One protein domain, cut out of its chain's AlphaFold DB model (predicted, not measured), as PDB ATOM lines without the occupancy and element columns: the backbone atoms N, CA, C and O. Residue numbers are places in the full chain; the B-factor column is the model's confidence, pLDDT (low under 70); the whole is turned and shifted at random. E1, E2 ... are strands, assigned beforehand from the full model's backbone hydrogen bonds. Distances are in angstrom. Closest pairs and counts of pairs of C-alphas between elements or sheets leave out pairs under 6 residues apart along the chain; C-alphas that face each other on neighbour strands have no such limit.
ATOM      1  N   ARG A   3     200.053 173.292 142.098       41.59
ATOM      2  CA  ARG A   3     200.339 174.737 142.065       41.59
ATOM      3  C   ARG A   3     199.213 175.450 141.315       41.59
ATOM      4  O   ARG A   3     198.910 175.077 140.182       41.59
ATOM      5  N   ARG A   4     198.599 176.462 141.927       42.59
ATOM      6  CA  ARG A   4     197.762 177.451 141.232       42.59
ATOM      7  C   ARG A   4     198.528 178.769 141.239       42.59
ATOM      8  O   ARG A   4     198.902 179.244 142.304       42.59
ATOM      9  N   ASN A   5     198.769 179.332 140.059       40.47
ATOM     10  CA  ASN A   5     199.340 180.670 139.946       40.47
ATOM     11  C   ASN A   5     198.253 181.683 140.319       40.47
ATOM     12  O   ASN A   5     197.296 181.864 139.566       40.47
ATOM     13  N   CYS A   6     198.389 182.305 141.486       44.75
ATOM     14  CA  CYS A   6     197.619 183.483 141.868       44.75
ATOM     15  C   CYS A   6     198.379 184.735 141.392       44.75
ATOM     16  O   CYS A   6     199.608 184.763 141.427       44.75
ATOM     17  N   CYS A   7     197.675 185.759 140.906       49.09
ATOM     18  CA  CYS A   7     198.293 187.028 140.510       49.09
ATOM     19  C   CYS A   7     198.721 187.822 141.759       49.09
ATOM     20  O   CYS A   7     197.863 188.328 142.475       49.09
ATOM     21  N   GLY A   8     200.030 187.930 142.003       56.59
ATOM     22  CA  GLY A   8     200.651 188.689 143.099       56.59
ATOM     23  C   GLY A   8     201.990 188.076 143.534       56.59
ATOM     24  O   GLY A   8     202.332 186.980 143.090       56.59
ATOM     25  N   ASP A   9     202.758 188.749 144.396       64.56
ATOM     26  CA  ASP A   9     204.070 188.289 144.904       64.56
ATOM     27  C   ASP A   9     204.023 187.106 145.886       64.56
ATOM     28  O   ASP A   9     204.902 186.925 146.720       64.56
ATOM     29  N   TRP A  10     203.025 186.240 145.736       51.25
ATOM     30  CA  TRP A  10     202.740 185.133 146.636       51.25
ATOM     31  C   TRP A  10     202.692 183.820 145.863       51.25
ATOM     32  O   TRP A  10     202.108 183.741 144.779       51.25
ATOM     33  N   VAL A  11     203.277 182.765 146.430       59.41
ATOM     34  CA  VAL A  11     203.134 181.400 145.912       59.41
ATOM     35  C   VAL A  11     202.187 180.635 146.835       59.41
ATOM     36  O   VAL A  11     202.520 180.363 147.983       59.41
ATOM     37  N   CYS A  12     201.005 180.263 146.333       51.00
ATOM     38  CA  CYS A  12     200.097 179.358 147.044       51.00
ATOM     39  C   CYS A  12     200.523 177.904 146.820       51.00
ATOM     40  O   CYS A  12     200.551 177.423 145.679       51.00
ATOM     41  N   VAL A  13     200.793 177.176 147.904       62.84
ATOM     42  CA  VAL A  13     201.103 175.743 147.857       62.84
ATOM     43  C   VAL A  13     200.000 174.966 148.569       62.84
ATOM     44  O   VAL A  13     199.728 175.194 149.740       62.84
ATOM     45  N   VAL A  14     199.369 174.026 147.856       47.53
ATOM     46  CA  VAL A  14     198.433 173.062 148.456       47.53
ATOM     47  C   VAL A  14     199.195 171.812 148.854       47.53
ATOM     48  O   VAL A  14     199.670 171.069 147.979       47.53
ATOM     49  N   ILE A  15     199.269 171.564 150.156       56.41
ATOM     50  CA  ILE A  15     199.722 170.298 150.727       56.41
ATOM     51  C   ILE A  15     198.460 169.563 151.186       56.41
ATOM     52  O   ILE A  15     197.738 170.055 152.040       56.41
ATOM     53  N   LEU A  16     198.142 168.440 150.538       38.38
ATOM     54  CA  LEU A  16     196.926 167.662 150.787       38.38
ATOM     55  C   LEU A  16     197.351 166.220 151.051       38.38
ATOM     56  O   LEU A  16     197.990 165.621 150.180       38.38
ATOM     57  N   PHE A  17     196.996 165.680 152.213       47.59
ATOM     58  CA  PHE A  17     197.180 164.267 152.537       47.59
ATOM     59  C   PHE A  17     195.828 163.628 152.849       47.59
ATOM     60  O   PHE A  17     194.965 164.236 153.469       47.59
ATOM     61  N   ILE A  18     195.644 162.401 152.362       35.69
ATOM     62  CA  ILE A  18     194.511 161.545 152.707       35.69
ATOM     63  C   ILE A  18     195.070 160.507 153.676       35.69
ATOM     64  O   ILE A  18     195.782 159.598 153.248       35.69
ATOM     65  N   LEU A  19     194.775 160.655 154.964       37.03
ATOM     66  CA  LEU A  19     195.000 159.627 155.978       37.03
ATOM     67  C   LEU A  19     193.637 159.149 156.485       37.03
ATOM     68  O   LEU A  19     192.727 159.940 156.716       37.03
ATOM     69  N   SER A  20     193.465 157.830 156.578       34.44
ATOM     70  CA  SER A  20     192.234 157.219 157.074       34.44
ATOM     71  C   SER A  20     192.168 157.306 158.602       34.44
ATOM     72  O   SER A  20     193.006 156.698 159.261       34.44
ATOM     73  N   ALA A  21     191.154 158.028 159.090       43.38
ATOM     74  CA  ALA A  21     190.426 157.943 160.365       43.38
ATOM     75  C   ALA A  21     191.130 157.360 161.607       43.38
ATOM     76  O   ALA A  21     191.480 156.186 161.590       43.38
ATOM     77  N   TYR A  22     191.108 158.090 162.737       32.81
ATOM     78  CA  TYR A  22     190.714 157.536 164.048       32.81
ATOM     79  C   TYR A  22     190.486 158.626 165.130       32.81
ATOM     80  O   TYR A  22     191.336 159.475 165.347       32.81
ATOM     81  N   PHE A  23     189.352 158.497 165.837       33.81
ATOM     82  CA  PHE A  23     188.914 159.129 167.102       33.81
ATOM     83  C   PHE A  23     188.600 160.638 167.168       33.81
ATOM     84  O   PHE A  23     189.452 161.474 167.428       33.81
ATOM     85  N   ALA A  24     187.294 160.935 167.149       36.81
ATOM     86  CA  ALA A  24     186.704 162.089 167.820       36.81
ATOM     87  C   ALA A  24     186.141 161.633 169.177       36.81
ATOM     88  O   ALA A  24     185.072 161.028 169.234       36.81
ATOM     89  N   ASN A  25     186.860 161.918 170.259       36.19
ATOM     90  CA  ASN A  25     186.283 162.054 171.592       36.19
ATOM     91  C   ASN A  25     186.630 163.468 172.049       36.19
ATOM     92  O   ASN A  25     187.799 163.841 172.022       36.19
ATOM     93  N   GLY A  26     185.619 164.257 172.414       39.97
ATOM     94  CA  GLY A  26     185.829 165.558 173.040       39.97
ATOM     95  C   GLY A  26     186.584 165.360 174.348       39.97
ATOM     96  O   GLY A  26     185.989 164.958 175.344       39.97
ATOM     97  N   LEU A  27     187.895 165.577 174.306       40.69
ATOM     98  CA  LEU A  27     188.737 165.656 175.486       40.69
ATOM     99  C   LEU A  27     188.368 166.961 176.186       40.69
ATOM    100  O   LEU A  27     188.592 168.050 175.658       40.69
ATOM    101  N   LEU A  28     187.734 166.840 177.353       45.44
ATOM    102  CA  LEU A  28     187.814 167.889 178.364       45.44
ATOM    103  C   LEU A  28     189.303 168.207 178.530       45.44
ATOM    104  O   LEU A  28     190.098 167.270 178.582       45.44
ATOM    105  N   ALA A  29     189.668 169.488 178.550       54.00
ATOM    106  CA  ALA A  29     191.049 169.911 178.750       54.00
ATOM    107  C   ALA A  29     191.614 169.214 180.001       54.00
ATOM    108  O   ALA A  29     191.196 169.503 181.123       54.00
ATOM    109  N   ASN A 377     196.038 174.940 170.511       71.06
ATOM    110  CA  ASN A 377     196.335 173.982 169.461       71.06
ATOM    111  C   ASN A 377     196.528 174.764 168.166       71.06
ATOM    112  O   ASN A 377     195.720 175.632 167.823       71.06
ATOM    113  N   PHE A 378     197.560 174.424 167.407       82.50
ATOM    114  CA  PHE A 378     197.653 174.862 166.028       82.50
ATOM    115  C   PHE A 378     196.799 173.915 165.182       82.50
ATOM    116  O   PHE A 378     197.280 172.915 164.651       82.50
ATOM    117  N   GLY A 379     195.488 174.155 165.148       85.00
ATOM    118  CA  GLY A 379     194.525 173.200 164.596       85.00
ATOM    119  C   GLY A 379     194.425 171.930 165.455       85.00
ATOM    120  O   GLY A 379     193.979 172.022 166.594       85.00
ATOM    121  N   PRO A 380     194.794 170.738 164.947       83.50
ATOM    122  CA  PRO A 380     194.803 169.493 165.721       83.50
ATOM    123  C   PRO A 380     196.128 169.235 166.461       83.50
ATOM    124  O   PRO A 380     196.266 168.188 167.088       83.50
ATOM    125  N   PHE A 381     197.129 170.108 166.315       85.12
ATOM    126  CA  PHE A 381     198.483 169.858 166.800       85.12
ATOM    127  C   PHE A 381     198.747 170.588 168.124       85.12
ATOM    128  O   PHE A 381     198.472 171.783 168.240       85.12
ATOM    129  N   GLU A 382     199.313 169.876 169.101       83.44
ATOM    130  CA  GLU A 382     199.665 170.435 170.411       83.44
ATOM    131  C   GLU A 382     200.848 171.408 170.280       83.44
ATOM    132  O   GLU A 382     201.870 171.093 169.660       83.44
ATOM    133  N   VAL A 383     200.723 172.594 170.873       83.25
ATOM    134  CA  VAL A 383     201.796 173.595 170.927       83.25
ATOM    135  C   VAL A 383     202.538 173.460 172.244       83.25
ATOM    136  O   VAL A 383     201.939 173.522 173.304       83.25
ATOM    137  N   ARG A 384     203.848 173.257 172.210       79.56
ATOM    138  CA  ARG A 384     204.685 173.150 173.406       79.56
ATOM    139  C   ARG A 384     204.796 174.490 174.134       79.56
ATOM    140  O   ARG A 384     204.461 175.540 173.604       79.56
ATOM    141  N   VAL A 385     205.313 174.441 175.363       65.62
ATOM    142  CA  VAL A 385     205.548 175.632 176.207       65.62
ATOM    143  C   VAL A 385     206.520 176.639 175.584       65.62
ATOM    144  O   VAL A 385     206.470 177.806 175.925       65.62
ATOM    145  N   ASP A 386     207.388 176.205 174.670       74.94
ATOM    146  CA  ASP A 386     208.333 177.060 173.937       74.94
ATOM    147  C   ASP A 386     207.723 177.654 172.652       74.94
ATOM    148  O   ASP A 386     208.445 178.140 171.780       74.94
ATOM    149  N   GLY A 387     206.401 177.547 172.489       78.38
ATOM    150  CA  GLY A 387     205.689 178.037 171.318       78.38
ATOM    151  C   GLY A 387     205.827 177.154 170.079       78.38
ATOM    152  O   GLY A 387     205.299 177.502 169.018       78.38
ATOM    153  N   TYR A 388     206.540 176.024 170.172       89.12
ATOM    154  CA  TYR A 388     206.756 175.120 169.048       89.12
ATOM    155  C   TYR A 388     205.715 174.007 168.968       89.12
ATOM    156  O   TYR A 388     205.386 173.338 169.939       89.12
ATOM    157  N   CYS A 389     205.258 173.729 167.763       90.44
ATOM    158  CA  CYS A 389     204.304 172.695 167.430       90.44
ATOM    159  C   CYS A 389     204.960 171.674 166.500       90.44
ATOM    160  O   CYS A 389     205.459 172.049 165.436       90.44
ATOM    161  N   ASP A 390     204.973 170.395 166.878       92.06
ATOM    162  CA  ASP A 390     205.423 169.329 165.978       92.06
ATOM    163  C   ASP A 390     204.254 168.880 165.103       92.06
ATOM    164  O   ASP A 390     203.365 168.139 165.528       92.06
ATOM    165  N   THR A 391     204.258 169.325 163.849       88.25
ATOM    166  CA  THR A 391     203.251 168.905 162.868       88.25
ATOM    167  C   THR A 391     203.608 167.594 162.164       88.25
ATOM    168  O   THR A 391     202.904 167.155 161.249       88.25
ATOM    169  N   THR A 392     204.678 166.922 162.597       85.06
ATOM    170  CA  THR A 392     205.128 165.605 162.130       85.06
ATOM    171  C   THR A 392     205.366 165.594 160.596       85.06
ATOM    172  O   THR A 392     206.106 166.480 160.157       85.06
ATOM    173  N   PRO A 393     204.831 164.704 159.707       74.69
ATOM    174  CA  PRO A 393     205.182 164.758 158.278       74.69
ATOM    175  C   PRO A 393     204.746 166.021 157.521       74.69
ATOM    176  O   PRO A 393     205.009 166.093 156.319       74.69
ATOM    177  N   TRP A 394     204.011 166.955 158.136       80.62
ATOM    178  CA  TRP A 394     203.457 168.095 157.409       80.62
ATOM    179  C   TRP A 394     204.494 169.190 157.136       80.62
ATOM    180  O   TRP A 394     204.906 169.366 155.988       80.62
ATOM    181  N   LEU A 395     204.890 169.933 158.168       83.56
ATOM    182  CA  LEU A 395     205.871 171.017 158.091       83.56
ATOM    183  C   LEU A 395     206.938 170.898 159.186       83.56
ATOM    184  O   LEU A 395     207.675 171.860 159.413       83.56
ATOM    185  N   SER A 396     207.032 169.723 159.829       90.06
ATOM    186  CA  SER A 396     207.915 169.482 160.972       90.06
ATOM    187  C   SER A 396     207.591 170.460 162.109       90.06
ATOM    188  O   SER A 396     206.419 170.787 162.340       90.06
ATOM    189  N   TRP A 397     208.617 170.920 162.815       93.62
ATOM    190  CA  TRP A 397     208.524 171.920 163.866       93.62
ATOM    191  C   TRP A 397     208.137 173.297 163.312       93.62
ATOM    192  O   TRP A 397     208.831 173.872 162.464       93.62
ATOM    193  N   LEU A 398     207.041 173.837 163.844       93.75
ATOM    194  CA  LEU A 398     206.561 175.194 163.600       93.75
ATOM    195  C   LEU A 398     206.603 175.998 164.897       93.75
ATOM    196  O   LEU A 398     206.098 175.518 165.897       93.75
ATOM    197  N   TRP A 399     207.128 177.218 164.896       93.19
ATOM    198  CA  TRP A 399     206.888 178.166 165.989       93.19
ATOM    199  C   TRP A 399     205.622 178.967 165.675       93.19
ATOM    200  O   TRP A 399     205.547 179.593 164.613       93.19
ATOM    201  N   VAL A 400     204.611 178.891 166.545       91.81
ATOM    202  CA  VAL A 400     203.233 179.326 166.238       91.81
ATOM    203  C   VAL A 400     202.693 180.426 167.154       91.81
ATOM    204  O   VAL A 400     201.530 180.796 167.038       91.81
ATOM    205  N   GLU A 401     203.527 181.003 168.022       86.19
ATOM    206  CA  GLU A 401     203.115 182.090 168.933       86.19
ATOM    207  C   GLU A 401     202.699 183.379 168.215       86.19
ATOM    208  O   GLU A 401     202.078 184.250 168.814       86.19
ATOM    209  N   ASN A 402     203.017 183.502 166.925       84.50
ATOM    210  CA  ASN A 402     202.755 184.698 166.136       84.50
ATOM    211  C   ASN A 402     201.601 184.516 165.121       84.50
ATOM    212  O   ASN A 402     201.590 185.174 164.075       84.50
ATOM    213  N   ASP A 403     200.648 183.612 165.407       77.75
ATOM    214  CA  ASP A 403     199.447 183.339 164.594       77.75
ATOM    215  C   ASP A 403     198.787 184.647 164.089       77.75
ATOM    216  O   ASP A 403     198.565 185.571 164.875       77.75
ATOM    217  N   PRO A 404     198.495 184.793 162.776       89.31
ATOM    218  CA  PRO A 404     198.524 183.778 161.717       89.31
ATOM    219  C   PRO A 404     199.886 183.518 161.066       89.31
ATOM    220  O   PRO A 404     199.956 182.735 160.120       89.31
ATOM    221  N   TRP A 405     200.963 184.176 161.493       93.38
ATOM    222  CA  TRP A 405     202.303 183.936 160.962       93.38
ATOM    223  C   TRP A 405     203.030 182.888 161.800       93.38
ATOM    224  O   TRP A 405     203.231 183.058 162.994       93.38
ATOM    225  N   VAL A 406     203.476 181.812 161.163       93.94
ATOM    226  CA  VAL A 406     204.196 180.714 161.810       93.94
ATOM    227  C   VAL A 406     205.567 180.538 161.176       93.94
ATOM    228  O   VAL A 406     205.718 180.647 159.960       93.94
ATOM    229  N   TRP A 407     206.591 180.282 161.980       95.38
ATOM    230  CA  TRP A 407     207.942 180.040 161.478       95.38
ATOM    231  C   TRP A 407     208.169 178.540 161.313       95.38
ATOM    232  O   TRP A 407     208.052 177.794 162.279       95.38
ATOM    233  N   SER A 408     208.507 178.084 160.105       94.25
ATOM    234  CA  SER A 408     208.875 176.682 159.876       94.25
ATOM    235  C   SER A 408     210.383 176.503 159.983       94.25
ATOM    236  O   SER A 408     211.137 177.116 159.224       94.25
ATOM    237  N   VAL A 409     210.817 175.627 160.896       92.38
ATOM    238  CA  VAL A 409     212.239 175.331 161.135       92.38
ATOM    239  C   VAL A 409     212.876 174.695 159.902       92.38
ATOM    240  O   VAL A 409     213.919 175.151 159.436       92.38
ATOM    241  N   ASP A 410     212.218 173.693 159.322       90.25
ATOM    242  CA  ASP A 410     212.738 172.953 158.168       90.25
ATOM    243  C   ASP A 410     212.797 173.811 156.899       90.25
ATOM    244  O   ASP A 410     213.705 173.663 156.079       90.25
ATOM    245  N   MET A 411     211.827 174.713 156.723       90.81
ATOM    246  CA  MET A 411     211.808 175.627 155.578       90.81
ATOM    247  C   MET A 411     212.669 176.872 155.803       90.81
ATOM    248  O   MET A 411     212.965 177.568 154.831       90.81
ATOM    249  N   ASN A 412     213.060 177.148 157.053       94.12
ATOM    250  CA  ASN A 412     213.756 178.360 157.477       94.12
ATOM    251  C   ASN A 412     213.062 179.632 156.948       94.12
ATOM    252  O   ASN A 412     213.707 180.514 156.373       94.12
ATOM    253  N   HIS A 413     211.729 179.678 157.068       94.69
ATOM    254  CA  HIS A 413     210.900 180.746 156.504       94.69
ATOM    255  C   HIS A 413     209.611 180.970 157.300       94.69
ATOM    256  O   HIS A 413     209.057 180.043 157.895       94.69
ATOM    257  N   TRP A 414     209.098 182.202 157.243       94.25
ATOM    258  CA  TRP A 414     207.785 182.567 157.779       94.25
ATOM    259  C   TRP A 414     206.662 182.149 156.827       94.25
ATOM    260  O   TRP A 414     206.733 182.390 155.624       94.25
ATOM    261  N   LEU A 415     205.602 181.560 157.367       94.31
ATOM    262  CA  LEU A 415     204.423 181.092 156.649       94.31
ATOM    263  C   LEU A 415     203.194 181.797 157.221       94.31
ATOM    264  O   LEU A 415     203.042 181.869 158.432       94.31
ATOM    265  N   TYR A 416     202.286 182.281 156.381       93.50
ATOM    266  CA  TYR A 416     200.963 182.691 156.848       93.50
ATOM    267  C   TYR A 416     200.048 181.467 156.827       93.50
ATOM    268  O   TYR A 416     199.729 180.940 155.756       93.50
ATOM    269  N   CYS A 417     199.653 181.006 158.004       92.12
ATOM    270  CA  CYS A 417     198.807 179.849 158.224       92.12
ATOM    271  C   CYS A 417     197.995 180.055 159.512       92.12
ATOM    272  O   CYS A 417     198.468 179.665 160.571       92.12
ATOM    273  N   PRO A 418     196.785 180.633 159.435       88.06
ATOM    274  CA  PRO A 418     195.940 180.810 160.611       88.06
ATOM    275  C   PRO A 418     195.591 179.454 161.232       88.06
ATOM    276  O   PRO A 418     195.066 178.587 160.522       88.06
ATOM    277  N   GLY A 419     195.847 179.281 162.529       82.25
ATOM    278  CA  GLY A 419     195.642 178.021 163.252       82.25
ATOM    279  C   GLY A 419     194.217 177.472 163.135       82.25
ATOM    280  O   GLY A 419     194.022 176.270 162.978       82.25
ATOM    281  N   GLU A 420     193.220 178.358 163.075       82.69
ATOM    282  CA  GLU A 420     191.799 178.030 162.862       82.69
ATOM    283  C   GLU A 420     191.502 177.283 161.545       82.69
ATOM    284  O   GLU A 420     190.485 176.599 161.430       82.69
ATOM    285  N   ASN A 421     192.381 177.397 160.543       86.81
ATOM    286  CA  ASN A 421     192.241 176.738 159.240       86.81
ATOM    287  C   ASN A 421     193.067 175.449 159.131       86.81
ATOM    288  O   ASN A 421     193.069 174.801 158.075       86.81
ATOM    289  N   VAL A 422     193.796 175.091 160.188       87.56
ATOM    290  CA  VAL A 422     194.621 173.890 160.241       87.56
ATOM    291  C   VAL A 422     193.767 172.722 160.708       87.56
ATOM    292  O   VAL A 422     193.110 172.769 161.743       87.56
ATOM    293  N   THR A 423     193.767 171.648 159.925       84.75
ATOM    294  CA  THR A 423     193.027 170.421 160.235       84.75
ATOM    295  C   THR A 423     193.958 169.217 160.174       84.75
ATOM    296  O   THR A 423     195.056 169.300 159.625       84.75
ATOM    297  N   GLU A 424     193.491 168.062 160.651       77.50
ATOM    298  CA  GLU A 424     194.208 166.780 160.514       77.50
ATOM    299  C   GLU A 424     194.508 166.411 159.046       77.50
ATOM    300  O   GLU A 424     195.430 165.652 158.757       77.50
ATOM    301  N   ASN A 425     193.760 166.991 158.099       80.19
ATOM    302  CA  ASN A 425     193.907 166.758 156.662       80.19
ATOM    303  C   ASN A 425     194.844 167.774 155.974       80.19
ATOM    304  O   ASN A 425     195.042 167.716 154.754       80.19
ATOM    305  N   GLY A 426     195.419 168.703 156.742       84.19
ATOM    306  CA  GLY A 426     196.279 169.791 156.280       84.19
ATOM    307  C   GLY A 426     195.625 171.170 156.390       84.19
ATOM    308  O   GLY A 426     194.524 171.325 156.926       84.19
ATOM    309  N   ALA A 427     196.324 172.180 155.866       87.00
ATOM    310  CA  ALA A 427     195.908 173.580 155.870       87.00
ATOM    311  C   ALA A 427     196.345 174.303 154.588       87.00
ATOM    312  O   ALA A 427     197.203 173.828 153.833       87.00
ATOM    313  N   TRP A 428     195.781 175.488 154.360       86.25
ATOM    314  CA  TRP A 428     196.302 176.424 153.366       86.25
ATOM    315  C   TRP A 428     197.389 177.292 153.992       86.25
ATOM    316  O   TRP A 428     197.122 178.015 154.946       86.25
ATOM    317  N   VAL A 429     198.588 177.253 153.407       88.88
ATOM    318  CA  VAL A 429     199.725 178.080 153.829       88.88
ATOM    319  C   VAL A 429     200.139 179.021 152.704       88.88
ATOM    320  O   VAL A 429     200.181 178.629 151.530       88.88
ATOM    321  N   TYR A 430     200.456 180.266 153.051       90.50
ATOM    322  CA  TYR A 430     201.038 181.231 152.123       90.50
ATOM    323  C   TYR A 430     202.489 181.483 152.498       90.50
ATOM    324  O   TYR A 430     202.811 181.722 153.658       90.50
ATOM    325  N   ILE A 431     203.356 181.450 151.492       90.62
ATOM    326  CA  ILE A 431     204.790 181.666 151.658       90.62
ATOM    327  C   ILE A 431     205.125 182.982 150.947       90.62
ATOM    328  O   ILE A 431     204.912 183.064 149.728       90.62
ATOM    329  N   PRO A 432     205.579 184.025 151.668       83.06
ATOM    330  CA  PRO A 432     206.091 185.236 151.042       83.06
ATOM    331  C   PRO A 432     207.332 184.880 150.216       83.06
ATOM    332  O   PRO A 432     208.112 184.017 150.624       83.06
ATOM    333  N   LYS A 433     207.474 185.485 149.034       75.56
ATOM    334  CA  LYS A 433     208.612 185.241 148.134       75.56
ATOM    335  C   LYS A 433     209.957 185.640 148.726       75.56
ATOM    336  O   LYS A 433     209.998 186.650 149.461       75.56
TER     337      LYS A 433
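Overview. This is residues 3 to 29 and 377 to 433 of the 433 residues of an uncharacterized protein of Puniceicoccales bacterium CK1056 (UniProt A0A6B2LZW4). With little regular structure, the domain is a small twisted sheet, E2 to E5, with a loose strand pair, E1 and E6, beside its E5 edge; residues 22 to 29 stick out. The 84 printed residues include six named strands, E1 to E6 along the chain, and no named helix; 24 residues are in strands, the class all strand. The sheet E2, E3, E4, E5 is a meander, each strand the antiparallel neighbour of the one before. The whole is compact, radius of gyration of the C-alphas 13.6 A, spanning 43 by 30 by 20 A.

Arrangement. E1, residues 10 to 14, is antiparallel to E6, residues 428 to 432, with no backbone N and O within hydrogen-bond range across the pair. E2, residues 388 to 390, and E3, residues 397 to 399, form a hairpin; N 389 and O 398, 2.7 A apart, are within hydrogen-bond range. E3 and E4, residues 405 to 408, form another, with N 399 and O 407 at 2.8 A. E4 and E5, residues 413 to 416, form a third, with N 406 and O 415 at 2.8 A. The closest C-alphas of E5 and E6, Tyr 416 and Tyr 430, are 4.9 A apart.

Along the chain. E1, 12.9 A long, begins at C-alpha 10 (202.740, 185.133, 146.636). E6, 13.4 A, ends at C-alpha 432 (206.091, 185.236, 151.042).

Size, cuts and confidence. Residues 30 to 376 are not printed; C-alphas 29 and 377 are 11.4 A apart. The link E5 to E6 is long. Residues 3 to 29 and 385 have pLDDT under 70.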